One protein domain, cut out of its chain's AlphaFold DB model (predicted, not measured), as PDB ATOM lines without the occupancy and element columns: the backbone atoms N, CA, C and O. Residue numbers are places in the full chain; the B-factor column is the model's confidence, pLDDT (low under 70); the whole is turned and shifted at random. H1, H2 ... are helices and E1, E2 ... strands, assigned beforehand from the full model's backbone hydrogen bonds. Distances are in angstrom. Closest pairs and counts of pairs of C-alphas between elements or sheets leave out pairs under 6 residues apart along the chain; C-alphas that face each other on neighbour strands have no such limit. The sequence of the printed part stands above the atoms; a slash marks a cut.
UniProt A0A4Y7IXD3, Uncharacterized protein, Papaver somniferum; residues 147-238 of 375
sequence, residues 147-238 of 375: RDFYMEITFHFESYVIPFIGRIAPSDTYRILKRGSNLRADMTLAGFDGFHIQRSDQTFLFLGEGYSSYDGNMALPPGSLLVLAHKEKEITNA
ATOM      1  N   ARG A 147      -0.332   7.803  12.862       95.06
ATOM      2  CA  ARG A 147      -1.515   7.590  13.716       95.06
ATOM      3  C   ARG A 147      -1.104   7.473  15.179       95.06
ATOM      4  O   ARG A 147       0.027   7.116  15.477       95.06
ATOM      5  N   ASP A 148      -2.017   7.780  16.084       95.94
ATOM      6  CA  ASP A 148      -1.781   7.545  17.506       95.94
ATOM      7  C   ASP A 148      -1.620   6.045  17.759       95.94
ATOM      8  O   ASP A 148      -2.343   5.229  17.177       95.94
ATOM      9  N   PHE A 149      -0.642   5.681  18.583       92.69
ATOM     10  CA  PHE A 149      -0.335   4.282  18.857       92.69
ATOM     11  C   PHE A 149       0.217   4.080  20.265       92.69
ATOM     12  O   PHE A 149       0.741   4.994  20.905       92.69
ATOM     13  N   TYR A 150       0.106   2.831  20.701       91.56
ATOM     14  CA  TYR A 150       0.813   2.265  21.836       91.56
ATOM     15  C   TYR A 150       1.711   1.140  21.324       91.56
ATOM     16  O   TYR A 150       1.286   0.364  20.465       91.56
ATOM     17  N   MET A 151       2.936   1.069  21.828       88.88
ATOM     18  CA  MET A 151       3.908   0.040  21.485       88.88
ATOM     19  C   MET A 151       4.645  -0.398  22.748       88.88
ATOM     20  O   MET A 151       5.113   0.443  23.510       88.88
ATOM     21  N   GLU A 152       4.765  -1.708  22.943       90.75
ATOM     22  CA  GLU A 152       5.650  -2.309  23.940       90.75
ATOM     23  C   GLU A 152       6.792  -3.018  23.218       90.75
ATOM     24  O   GLU A 152       6.547  -3.800  22.301       90.75
ATOM     25  N   ILE A 153       8.028  -2.720  23.613       86.75
ATOM     26  CA  ILE A 153       9.231  -3.377  23.101       86.75
ATOM     27  C   ILE A 153       9.929  -4.024  24.288       86.75
ATOM     28  O   ILE A 153      10.556  -3.336  25.090       86.75
ATOM     29  N   THR A 154       9.828  -5.344  24.392       85.19
ATOM     30  CA  THR A 154      10.558  -6.118  25.395       85.19
ATOM     31  C   THR A 154      11.800  -6.711  24.760       85.19
ATOM     32  O   THR A 154      11.706  -7.416  23.757       85.19
ATOM     33  N   PHE A 155      12.962  -6.485  25.365       83.38
ATOM     34  CA  PHE A 155      14.186  -7.177  24.982       83.38
ATOM     35  C   PHE A 155      14.767  -7.938  26.172       83.38
ATOM     36  O   PHE A 155      14.725  -7.503  27.322       83.38
ATOM     37  N   HIS A 156      15.317  -9.103  25.864       80.69
ATOM     38  CA  HIS A 156      16.073  -9.958  26.765       80.69
ATOM     39  C   HIS A 156      17.170 -10.627  25.940       80.69
ATOM     40  O   HIS A 156      17.005 -10.835  24.735       80.69
ATOM     41  N   PHE A 157      18.295 -10.949  26.568       74.25
ATOM     42  CA  PHE A 157      19.399 -11.616  25.885       74.25
ATOM     43  C   PHE A 157      19.383 -13.108  26.188       74.25
ATOM     44  O   PHE A 157      19.185 -13.526  27.323       74.25
ATOM     45  N   GLU A 158      19.657 -13.923  25.177       75.81
ATOM     46  CA  GLU A 158      19.845 -15.365  25.323       75.81
ATOM     47  C   GLU A 158      21.179 -15.764  24.674       75.81
ATOM     48  O   GLU A 158      21.567 -15.232  23.631       75.81
ATOM     49  N   SER A 159      21.902 -16.705  25.285       74.38
ATOM     50  CA  SER A 159      23.146 -17.264  24.745       74.38
ATOM     51  C   SER A 159      23.208 -18.749  25.046       74.38
ATOM     52  O   SER A 159      23.016 -19.174  26.180       74.38
ATOM     53  N   TYR A 160      23.523 -19.533  24.017       74.62
ATOM     54  CA  TYR A 160      23.808 -20.963  24.156       74.62
ATOM     55  C   TYR A 160      25.242 -21.241  24.622       74.62
ATOM     56  O   TYR A 160      25.565 -22.377  24.951       74.62
ATOM     57  N   VAL A 161      26.111 -20.224  24.600       74.12
ATOM     58  CA  VAL A 161      27.545 -20.360  24.896       74.12
ATOM     59  C   VAL A 161      27.887 -19.819  26.282       74.12
ATOM     60  O   VAL A 161      28.795 -20.334  26.922       74.12
ATOM     61  N   ILE A 162      27.169 -18.795  26.750       74.06
ATOM     62  CA  ILE A 162      27.359 -18.220  28.084       74.06
ATOM     63  C   ILE A 162      26.159 -18.641  28.937       74.06
ATOM     64  O   ILE A 162      25.048 -18.164  28.677       74.06
ATOM     65  N   PRO A 163      26.344 -19.548  29.910       75.56
ATOM     66  CA  PRO A 163      25.250 -20.004  30.751       75.56
ATOM     67  C   PRO A 163      24.690 -18.835  31.570       75.56
ATOM     68  O   PRO A 163      25.410 -17.907  31.925       75.56
ATOM     69  N   PHE A 164      23.385 -18.872  31.840       79.12
ATOM     70  CA  PHE A 164      22.664 -17.891  32.667       79.12
ATOM     71  C   PHE A 164      22.654 -16.440  32.164       79.12
ATOM     72  O   PHE A 164      22.103 -15.582  32.852       79.12
ATOM     73  N   ILE A 165      23.151 -16.163  30.948       75.44
ATOM     74  CA  ILE A 165      23.219 -14.800  30.399       75.44
ATOM     75  C   ILE A 165      21.870 -14.077  30.458       75.44
ATOM     76  O   ILE A 165      21.830 -12.894  30.740       75.44
ATOM     77  N   GLY A 166      20.753 -14.784  30.256       74.06
ATOM     78  CA  GLY A 166      19.428 -14.166  30.248       74.06
ATOM     79  C   GLY A 166      18.931 -13.699  31.613       74.06
ATOM     80  O   GLY A 166      17.966 -12.946  31.664       74.06
ATOM     81  N   ARG A 167      19.581 -14.117  32.707       76.69
ATOM     82  CA  ARG A 167      19.286 -13.639  34.069       76.69
ATOM     83  C   ARG A 167      20.116 -12.415  34.452       76.69
ATOM     84  O   ARG A 167      19.665 -11.632  35.276       76.69
ATOM     85  N   ILE A 168      21.308 -12.276  33.872       70.94
ATOM     86  CA  ILE A 168      22.295 -11.242  34.231       70.94
ATOM     87  C   ILE A 168      22.440 -10.146  33.176       70.94
ATOM     88  O   ILE A 168      22.959  -9.077  33.462       70.94
ATOM     89  N   ALA A 169      22.041 -10.411  31.933       75.62
ATOM     90  CA  ALA A 169      22.144  -9.437  30.866       75.62
ATOM     91  C   ALA A 169      21.034  -8.388  30.995       75.62
ATOM     92  O   ALA A 169      19.919  -8.722  31.420       75.62
ATOM     93  N   PRO A 170      21.305  -7.138  30.577       75.06
ATOM     94  CA  PRO A 170      20.312  -6.077  30.591       75.06
ATOM     95  C   PRO A 170      19.014  -6.524  29.918       75.06
ATOM     96  O   PRO A 170      19.016  -7.029  28.802       75.06
ATOM     97  N   SER A 171      17.886  -6.348  30.585       82.56
ATOM     98  CA  SER A 171      16.570  -6.592  29.999       82.56
ATOM     99  C   SER A 171      15.632  -5.493  30.445       82.56
ATOM    100  O   SER A 171      15.721  -5.016  31.581       82.56
ATOM    101  N   ASP A 172      14.755  -5.086  29.537       87.12
ATOM    102  CA  ASP A 172      13.760  -4.062  29.812       87.12
ATOM    103  C   ASP A 172      12.539  -4.222  28.901       87.12
ATOM    104  O   ASP A 172      12.554  -4.951  27.903       87.12
ATOM    105  N   THR A 173      11.462  -3.536  29.268       89.69
ATOM    106  CA  THR A 173      10.265  -3.366  28.450       89.69
ATOM    107  C   THR A 173       9.986  -1.884  28.280       89.69
ATOM    108  O   THR A 173       9.501  -1.222  29.195       89.69
ATOM    109  N   TYR A 174      10.256  -1.366  27.086       91.94
ATOM    110  CA  TYR A 174       9.959   0.017  26.745       91.94
ATOM    111  C   TYR A 174       8.488   0.161  26.384       91.94
ATOM    112  O   TYR A 174       7.991  -0.540  25.498       91.94
ATOM    113  N   ARG A 175       7.799   1.105  27.026       94.44
ATOM    114  CA  ARG A 175       6.403   1.443  26.721       94.44
ATOM    115  C   ARG A 175       6.348   2.787  26.032       94.44
ATOM    116  O   ARG A 175       6.636   3.814  26.637       94.44
ATOM    117  N   ILE A 176       5.955   2.782  24.769       95.81
ATOM    118  CA  ILE A 176       5.926   3.967  23.922       95.81
ATOM    119  C   ILE A 176       4.473   4.326  23.627       95.81
ATOM    120  O   ILE A 176       3.727   3.552  23.025       95.81
ATOM    121  N   LEU A 177       4.070   5.523  24.044       96.44
ATOM    122  CA  LEU A 177       2.762   6.103  23.774       96.44
ATOM    123  C   LEU A 177       2.953   7.316  22.878       96.44
ATOM    124  O   LEU A 177       3.660   8.259  23.231       96.44
ATOM    125  N   LYS A 178       2.276   7.330  21.737       96.69
ATOM    126  CA  LYS A 178       2.317   8.446  20.798       96.69
ATOM    127  C   LYS A 178       0.912   9.007  20.629       96.69
ATOM    128  O   LYS A 178      -0.006   8.273  20.258       96.69
ATOM    129  N   ARG A 179       0.757  10.318  20.843       96.75
ATOM    130  CA  ARG A 179      -0.497  11.051  20.604       96.75
ATOM    131  C   ARG A 179      -0.230  12.385  19.911       96.75
ATOM    132  O   ARG A 179       0.472  13.230  20.464       96.75
ATOM    133  N   GLY A 180      -0.813  12.606  18.732       96.81
ATOM    134  CA  GLY A 180      -0.490  13.778  17.909       96.81
ATOM    135  C   GLY A 180       1.014  13.832  17.628       96.81
ATOM    136  O   GLY A 180       1.602  12.810  17.294       96.81
ATOM    137  N   SER A 181       1.656  14.980  17.820       96.94
ATOM    138  CA  SER A 181       3.117  15.115  17.683       96.94
ATOM    139  C   SER A 181       3.889  14.827  18.983       96.94
ATOM    140  O   SER A 181       5.101  15.024  19.029       96.94
ATOM    141  N   ASN A 182       3.206  14.378  20.041       97.56
ATOM    142  CA  ASN A 182       3.800  14.115  21.352       97.56
ATOM    143  C   ASN A 182       4.118  12.627  21.526       97.56
ATOM    144  O   ASN A 182       3.365  11.756  21.073       97.56
ATOM    145  N   LEU A 183       5.213  12.347  22.226       97.44
ATOM    146  CA  LEU A 183       5.700  10.998  22.491       97.44
ATOM    147  C   LEU A 183       6.039  10.860  23.973       97.44
ATOM    148  O   LEU A 183       6.707  11.718  24.543       97.44
ATOM    149  N   ARG A 184       5.605   9.762  24.579       97.69
ATOM    150  CA  ARG A 184       6.029   9.320  25.902       97.69
ATOM    151  C   ARG A 184       6.719   7.971  25.759       97.69
ATOM    152  O   ARG A 184       6.170   7.092  25.098       97.69
ATOM    153  N   ALA A 185       7.880   7.811  26.377       97.31
ATOM    154  CA  ALA A 185       8.573   6.536  26.490       97.31
ATOM    155  C   ALA A 185       8.888   6.265  27.963       97.31
ATOM    156  O   ALA A 185       9.581   7.063  28.591       97.31
ATOM    157  N   ASP A 186       8.373   5.161  28.495       96.75
ATOM    158  CA  ASP A 186       8.695   4.683  29.839       96.75
ATOM    159  C   ASP A 186       9.697   3.529  29.731       96.75
ATOM    160  O   ASP A 186       9.510   2.628  28.904       96.75
ATOM    161  N   MET A 187      10.747   3.567  30.550       92.75
ATOM    162  CA  MET A 187      11.792   2.542  30.618       92.75
ATOM    163  C   MET A 187      12.356   2.428  32.036       92.75
ATOM    164  O   MET A 187      12.209   3.347  32.841       92.75
ATOM    165  N   THR A 188      12.994   1.297  32.338       90.06
ATOM    166  CA  THR A 188      13.618   1.043  33.645       90.06
ATOM    167  C   THR A 188      15.130   0.880  33.581       90.06
ATOM    168  O   THR A 188      15.794   0.995  34.605       90.06
ATOM    169  N   LEU A 189      15.704   0.608  32.410       85.81
ATOM    170  CA  LEU A 189      17.140   0.465  32.212       85.81
ATOM    171  C   LEU A 189      17.788   1.846  32.066       85.81
ATOM    172  O   LEU A 189      17.670   2.484  31.023       85.81
ATOM    173  N   ALA A 190      18.498   2.282  33.105       78.88
ATOM    174  CA  ALA A 190      19.201   3.565  33.125       78.88
ATOM    175  C   ALA A 190      20.636   3.456  32.590       78.88
ATOM    176  O   ALA A 190      21.156   4.393  31.988       78.88
ATOM    177  N   GLY A 191      21.274   2.303  32.787       70.69
ATOM    178  CA  GLY A 191      22.649   2.070  32.370       70.69
ATOM    179  C   GLY A 191      23.082   0.636  32.629       70.69
ATOM    180  O   GLY A 191      22.368  -0.151  33.255       70.69
ATOM    181  N   PHE A 192      24.258   0.283  32.128       66.81
ATOM    182  CA  PHE A 192      24.913  -0.964  32.485       66.81
ATOM    183  C   PHE A 192      26.427  -0.790  32.438       66.81
ATOM    184  O   PHE A 192      26.940  -0.063  31.587       66.81
ATOM    185  N   ASP A 193      27.117  -1.496  33.325       62.16
ATOM    186  CA  ASP A 193      28.567  -1.643  33.302       62.16
ATOM    187  C   ASP A 193      28.921  -3.133  33.367       62.16
ATOM    188  O   ASP A 193      28.659  -3.824  34.354       62.16
ATOM    189  N   GLY A 194      29.393  -3.686  32.248       66.88
ATOM    190  CA  GLY A 194      29.460  -5.135  32.056       66.88
ATOM    191  C   GLY A 194      28.086  -5.803  32.222       66.88
ATOM    192  O   GLY A 194      27.198  -5.620  31.387       66.88
ATOM    193  N   PHE A 195      27.921  -6.594  33.288       65.69
ATOM    194  CA  PHE A 195      26.645  -7.215  33.683       65.69
ATOM    195  C   PHE A 195      25.973  -6.527  34.881       65.69
ATOM    196  O   PHE A 195      24.919  -6.973  35.330       65.69
ATOM    197  N   HIS A 196      26.547  -5.441  35.395       66.31
ATOM    198  CA  HIS A 196      25.919  -4.653  36.439       66.31
ATOM    199  C   HIS A 196      24.854  -3.755  35.807       66.31
ATOM    200  O   HIS A 196      25.168  -2.861  35.021       66.31
ATOM    201  N   ILE A 197      23.583  -4.037  36.093       73.50
ATOM    202  CA  ILE A 197      22.439  -3.347  35.493       73.50
ATOM    203  C   ILE A 197      21.992  -2.232  36.432       73.50
ATOM    204  O   ILE A 197      21.491  -2.500  37.521       73.50
ATOM    205  N   GLN A 198      22.074  -0.988  35.974       76.88
ATOM    206  CA  GLN A 198      21.516   0.148  36.696       76.88
ATOM    207  C   GLN A 198      20.066   0.350  36.270       76.88
ATOM    208  O   GLN A 198      19.777   0.622  35.097       76.88
ATOM    209  N   ARG A 199      19.143   0.227  37.229       84.62
ATOM    210  CA  ARG A 199      17.717   0.472  37.002       84.62
ATOM    211  C   ARG A 199      17.249   1.781  37.625       84.62
ATOM    212  O   ARG A 199      17.493   2.051  38.798       84.62
ATOM    213  N   SER A 200      16.519   2.565  36.845       87.75
ATOM    214  CA  SER A 200      15.781   3.738  37.304       87.75
ATOM    215  C   SER A 200      14.476   3.831  36.528       87.75
ATOM    216  O   SER A 200      14.477   3.724  35.306       87.75
ATOM    217  N   ASP A 201      13.364   4.011  37.237       93.25
ATOM    218  CA  ASP A 201      12.062   4.237  36.613       93.25
ATOM    219  C   ASP A 201      12.035   5.648  36.015       93.25
ATOM    220  O   ASP A 201      11.975   6.649  36.743       93.25
ATOM    221  N   GLN A 202      12.129   5.719  34.686       94.75
ATOM    222  CA  GLN A 202      12.254   6.963  33.938       94.75
ATOM    223  C   GLN A 202      11.176   7.082  32.863       94.75
ATOM    224  O   GLN A 202      10.914   6.158  32.088       94.75
ATOM    225  N   THR A 203      10.595   8.278  32.763       97.44
ATOM    226  CA  THR A 203       9.721   8.655  31.649       97.44
ATOM    227  C   THR A 203      10.358   9.773  30.835       97.44
ATOM    228  O   THR A 203      10.608  10.862  31.348       97.44
ATOM    229  N   PHE A 204      10.524   9.543  29.538       97.31
ATOM    230  CA  PHE A 204      10.858  10.571  28.557       97.31
ATOM    231  C   PHE A 204       9.570  11.098  27.933       97.31
ATOM    232  O   PHE A 204       8.780  10.329  27.380       97.31
ATOM    233  N   LEU A 205       9.354  12.406  27.997       97.56
ATOM    234  CA  LEU A 205       8.185  13.075  27.438       97.56
ATOM    235  C   LEU A 205       8.623  14.131  26.425       97.56
ATOM    236  O   LEU A 205       9.086  15.212  26.782       97.56
ATOM    237  N   PHE A 206       8.438  13.821  25.147       97.81
ATOM    238  CA  PHE A 206       8.644  14.746  24.045       97.81
ATOM    239  C   PHE A 206       7.341  15.475  23.701       97.81
ATOM    240  O   PHE A 206       6.322  14.854  23.377       97.81
ATOM    241  N   LEU A 207       7.393  16.804  23.743       96.94
ATOM    242  CA  LEU A 207       6.271  17.703  23.490       96.94
ATOM    243  C   LEU A 207       6.460  18.396  22.138       96.94
ATOM    244  O   LEU A 207       6.997  19.500  22.059       96.94
ATOM    245  N   GLY A 208       6.017  17.744  21.062       95.50
ATOM    246  CA  GLY A 208       6.208  18.230  19.695       95.50
ATOM    247  C   GLY A 208       5.559  19.591  19.435       95.50
ATOM    248  O   GLY A 208       6.211  20.468  18.885       95.50
ATOM    249  N   GLU A 209       4.326  19.798  19.900       92.19
ATOM    250  CA  GLU A 209       3.603  21.081  19.763       92.19
ATOM    251  C   GLU A 209       3.879  22.053  20.928       92.19
ATOM    252  O   GLU A 209       3.312  23.144  20.992       92.19
ATOM    253  N   GLY A 210       4.731  21.657  21.876       93.00
ATOM    254  CA  GLY A 210       4.939  22.375  23.128       93.00
ATOM    255  C   GLY A 210       3.794  22.156  24.117       93.00
ATOM    256  O   GLY A 210       2.951  21.267  23.961       93.00
ATOM    257  N   TYR A 211       3.784  22.953  25.180       92.81
ATOM    258  CA  TYR A 211       2.748  22.905  26.205       92.81
ATOM    259  C   TYR A 211       2.496  24.298  26.767       92.81
ATOM    260  O   TYR A 211       3.413  25.098  26.926       92.81
ATOM    261  N   SER A 212       1.246  24.606  27.086       92.56
ATOM    262  CA  SER A 212       0.884  25.818  27.815       92.56
ATOM    263  C   SER A 212      -0.189  25.465  28.829       92.56
ATOM    264  O   SER A 212      -1.215  24.873  28.494       92.56
ATOM    265  N   SER A 213       0.089  25.791  30.082       91.88
ATOM    266  CA  SER A 213      -0.849  25.654  31.194       91.88
ATOM    267  C   SER A 213      -2.056  26.583  31.020       91.88
ATOM    268  O   SER A 213      -1.956  27.654  30.425       91.88
ATOM    269  N   TYR A 214      -3.209  26.174  31.556       87.69
ATOM    270  CA  TYR A 214      -4.456  26.945  31.456       87.69
ATOM    271  C   TYR A 214      -4.393  28.308  32.155       87.69
ATOM    272  O   TYR A 214      -5.079  29.237  31.740       87.69
ATOM    273  N   ASP A 215      -3.594  28.420  33.215       89.00
ATOM    274  CA  ASP A 215      -3.356  29.664  33.950       89.00
ATOM    275  C   ASP A 215      -2.240  30.521  33.325       89.00
ATOM    276  O   ASP A 215      -2.020  31.648  33.762       89.00
ATOM    277  N   GLY A 216      -1.554  30.012  32.293       84.94
ATOM    278  CA  GLY A 216      -0.475  30.699  31.584       84.94
ATOM    279  C   GLY A 216       0.837  30.804  32.365       84.94
ATOM    280  O   GLY A 216       1.785  31.405  31.863       84.94
ATOM    281  N   ASN A 217       0.924  30.219  33.562       87.94
ATOM    282  CA  ASN A 217       2.103  30.336  34.428       87.94
ATOM    283  C   ASN A 217       3.278  29.467  33.960       87.94
ATOM    284  O   ASN A 217       4.426  29.712  34.317       87.94
ATOM    285  N   MET A 218       2.989  28.449  33.153       88.19
ATOM    286  CA  MET A 218       3.965  27.524  32.593       88.19
ATOM    287  C   MET A 218       3.738  27.360  31.091       88.19
ATOM    288  O   MET A 218       2.653  26.950  30.665       88.19
ATOM    289  N   ALA A 219       4.776  27.632  30.306       91.50
ATOM    290  CA  ALA A 219       4.811  27.391  28.872       91.50
ATOM    291  C   ALA A 219       6.130  26.708  28.498       91.50
ATOM    292  O   ALA A 219       7.201  27.127  28.931       91.50
ATOM    293  N   LEU A 220       6.037  25.654  27.696       92.81
ATOM    294  CA  LEU A 220       7.165  24.919  27.142       92.81
ATOM    295  C   LEU A 220       7.131  25.053  25.619       92.81
ATOM    296  O   LEU A 220       6.067  24.844  25.022       92.81
ATOM    297  N   PRO A 221       8.261  25.386  24.975       91.56
ATOM    298  CA  PRO A 221       8.304  25.536  23.530       91.56
ATOM    299  C   PRO A 221       8.090  24.190  22.812       91.56
ATOM    300  O   PRO A 221       8.360  23.126  23.387       91.56
ATOM    301  N   PRO A 222       7.655  24.225  21.540       92.25
ATOM    302  CA  PRO A 222       7.676  23.065  20.656       92.25
ATOM    303  C   PRO A 222       9.031  22.354  20.668       92.25
ATOM    304  O   PRO A 222      10.081  22.993  20.626       92.25
ATOM    305  N   GLY A 223       9.001  21.025  20.731       93.44
ATOM    306  CA  GLY A 223      10.194  20.182  20.751       93.44
ATOM    307  C   GLY A 223      10.871  20.015  22.111       93.44
ATOM    308  O   GLY A 223      11.985  19.500  22.153       93.44
ATOM    309  N   SER A 224      10.227  20.425  23.207       95.00
ATOM    310  CA  SER A 224      10.743  20.182  24.562       95.00
ATOM    311  C   SER A 224      10.825  18.680  24.865       95.00
ATOM    312  O   SER A 224       9.890  17.939  24.552       95.00
ATOM    313  N   LEU A 225      11.916  18.237  25.498       96.81
ATOM    314  CA  LEU A 225      12.127  16.849  25.918       96.81
ATOM    315  C   LEU A 225      12.320  16.804  27.432       96.81
ATOM    316  O   LEU A 225      13.377  17.168  27.939       96.81
ATOM    317  N   LEU A 226      11.292  16.364  28.147       97.06
ATOM    318  CA  LEU A 226      11.330  16.237  29.597       97.06
ATOM    319  C   LEU A 226      11.754  14.826  29.996       97.06
ATOM    320  O   LEU A 226      11.286  13.851  29.406       97.06
ATOM    321  N   VAL A 227      12.590  14.728  31.020       96.88
ATOM    322  CA  VAL A 227      12.967  13.475  31.675       96.88
ATOM    323  C   VAL A 227      12.405  13.521  33.084       96.88
ATOM    324  O   VAL A 227      12.686  14.445  33.844       96.88
ATOM    325  N   LEU A 228      11.555  12.553  33.406       96.75
ATOM    326  CA  LEU A 228      10.957  12.396  34.722       96.75
ATOM    327  C   LEU A 228      11.670  11.237  35.409       96.75
ATOM    328  O   LEU A 228      11.541  10.093  34.971       96.75
ATOM    329  N   ALA A 229      12.399  11.544  36.477       94.69
ATOM    330  CA  ALA A 229      13.021  10.563  37.350       94.69
ATOM    331  C   ALA A 229      12.062  10.286  38.517       94.69
ATOM    332  O   ALA A 229      11.912  11.105  39.432       94.69
ATOM    333  N   HIS A 230      11.329   9.168  38.458       93.94
ATOM    334  CA  HIS A 230      10.199   8.924  39.370       93.94
ATOM    335  C   HIS A 230      10.640   8.693  40.817       93.94
ATOM    336  O   HIS A 230       9.947   9.116  41.746       93.94
ATOM    337  N   LYS A 231      11.798   8.054  41.015       90.56
ATOM    338  CA  LYS A 231      12.363   7.769  42.343       90.56
ATOM    339  C   LYS A 231      12.778   9.058  43.056       90.56
ATOM    340  O   LYS A 231      12.420   9.263  44.215       90.56
ATOM    341  N   GLU A 232      13.463   9.943  42.344       92.44
ATOM    342  CA  GLU A 232      13.957  11.235  42.828       92.44
ATOM    343  C   GLU A 232      12.856  12.308  42.842       92.44
ATOM    344  O   GLU A 232      12.989  13.329  43.517       92.44
ATOM    345  N   LYS A 233      11.736  12.054  42.149       94.44
ATOM    346  CA  LYS A 233      10.634  13.004  41.910       94.44
ATOM    347  C   LYS A 233      11.114  14.284  41.228       94.44
ATOM    348  O   LYS A 233      10.608  15.373  41.504       94.44
ATOM    349  N   GLU A 234      12.077  14.133  40.330       95.25
ATOM    350  CA  GLU A 234      12.694  15.229  39.597       95.25
ATOM    351  C   GLU A 234      12.195  15.252  38.151       95.25
ATOM    352  O   GLU A 234      11.972  14.210  37.530       95.25
ATOM    353  N   ILE A 235      12.001  16.458  37.618       94.94
ATOM    354  CA  ILE A 235      11.667  16.683  36.214       94.94
ATOM    355  C   ILE A 235      12.698  17.650  35.657       94.94
ATOM    356  O   ILE A 235      12.786  18.789  36.118       94.94
ATOM    357  N   THR A 236      13.434  17.215  34.644       95.12
ATOM    358  CA  THR A 236      14.434  18.033  33.954       95.12
ATOM    359  C   THR A 236      14.100  18.136  32.475       95.12
ATOM    360  O   THR A 236      13.427  17.273  31.909       95.12
ATOM    361  N   ASN A 237      14.537  19.211  31.823       93.88
ATOM    362  CA  ASN A 237      14.463  19.326  30.372       93.88
ATOM    363  C   ASN A 237      15.827  18.949  29.783       93.88
ATOM    364  O   ASN A 237      16.791  19.692  29.919       93.88
ATOM    365  N   ALA A 238      15.900  17.809  29.097       93.00
ATOM    366  CA  ALA A 238      17.147  17.276  28.541       93.00
ATOM    367  C   ALA A 238      17.771  18.163  27.451       93.00
ATOM    368  O   ALA A 238      18.921  17.959  27.076       93.00
TER     369      ALA A 238
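What this domain is: This is residues 147 to 238 of the 375 residues of an uncharacterized protein of Papaver somniferum (UniProt A0A4Y7IXD3). One twisted sheet of six strands makes the body, a single slab with no named helix over either face; its longest hairpin, E3 and E4, bends partway along. Past one end of the strands lies the loop with the small helix H1, and past the other end residues 213 to 218 stick out in a long link. The 92 printed residues have six named strands and one named helix, in the order E1 H1 E2 E3 E4 E5 E6; the sheet order is E1 E2 E3 E4 E5 E6, all antiparallel, and the class is mostly strand. The whole is loose, with a radius of gyration of the C-alphas of 16.9 A, and flat, spanning 58 by 32 by 16 A.

How they stand to each other: E1, residues 149 to 155, is an edge strand and the antiparallel neighbour of E2, residues 172 to 179, at 168 degrees, with N 151 and O 176 at 2.9 A. H1, residues 165 to 168, is between them in the chain and is not on the sheet. It is too short for an O i to N i+4 pair; its one O i to N i+3 pair is within hydrogen-bond range. E2 begins a meander, each strand the antiparallel neighbour of the one before, with E3, residues 182 to 193, E4, residues 196 to 207, E5, residues 224 to 229, and E6, residues 234 to 237. In the hairpin of E2 and E3, N 177 and O 184 are 2.8 A apart. E3 and E4 form a hairpin with N 185 and O 204 at 2.9 A; E3 bends by 54 degrees at residue 188 and E4 by 55 degrees at residue 201. The closest C-alphas of H1 and E4, those of Ile 168 and His 196, are 7.8 A apart. In the hairpin of E4 and E5, at 144 degrees, N 205 and O 226 are 2.8 A apart. In the hairpin of E5 and the edge strand E6, N 227 and O 236 are 2.8 A apart. E1 and E6 are apart.

Where its parts are: E1 begins at C-alpha 149, (-0.335, 4.282, 18.857), and is 19.5 A long. H1 is 5.3 A long, E2 22.7 A, E3 31.7 A, E4 32.5 A and E5 16.2 A. E6 is 10.2 A long and ends at C-alpha 237, (14.463, 19.326, 30.372).

The domain as a whole: The two C-alphas farthest apart, those of Val 161 and Asp 215, are 59.5 A apart. The printed part has no cut. The link from E4 to E5 is long, residues 208 to 223; within it residues 211 to 212 pair with 219 to 220, antiparallel, and residues 213 to 218 stand free. The mean pLDDT of the printed part is 87.8, and residues 192 to 196 are under 70.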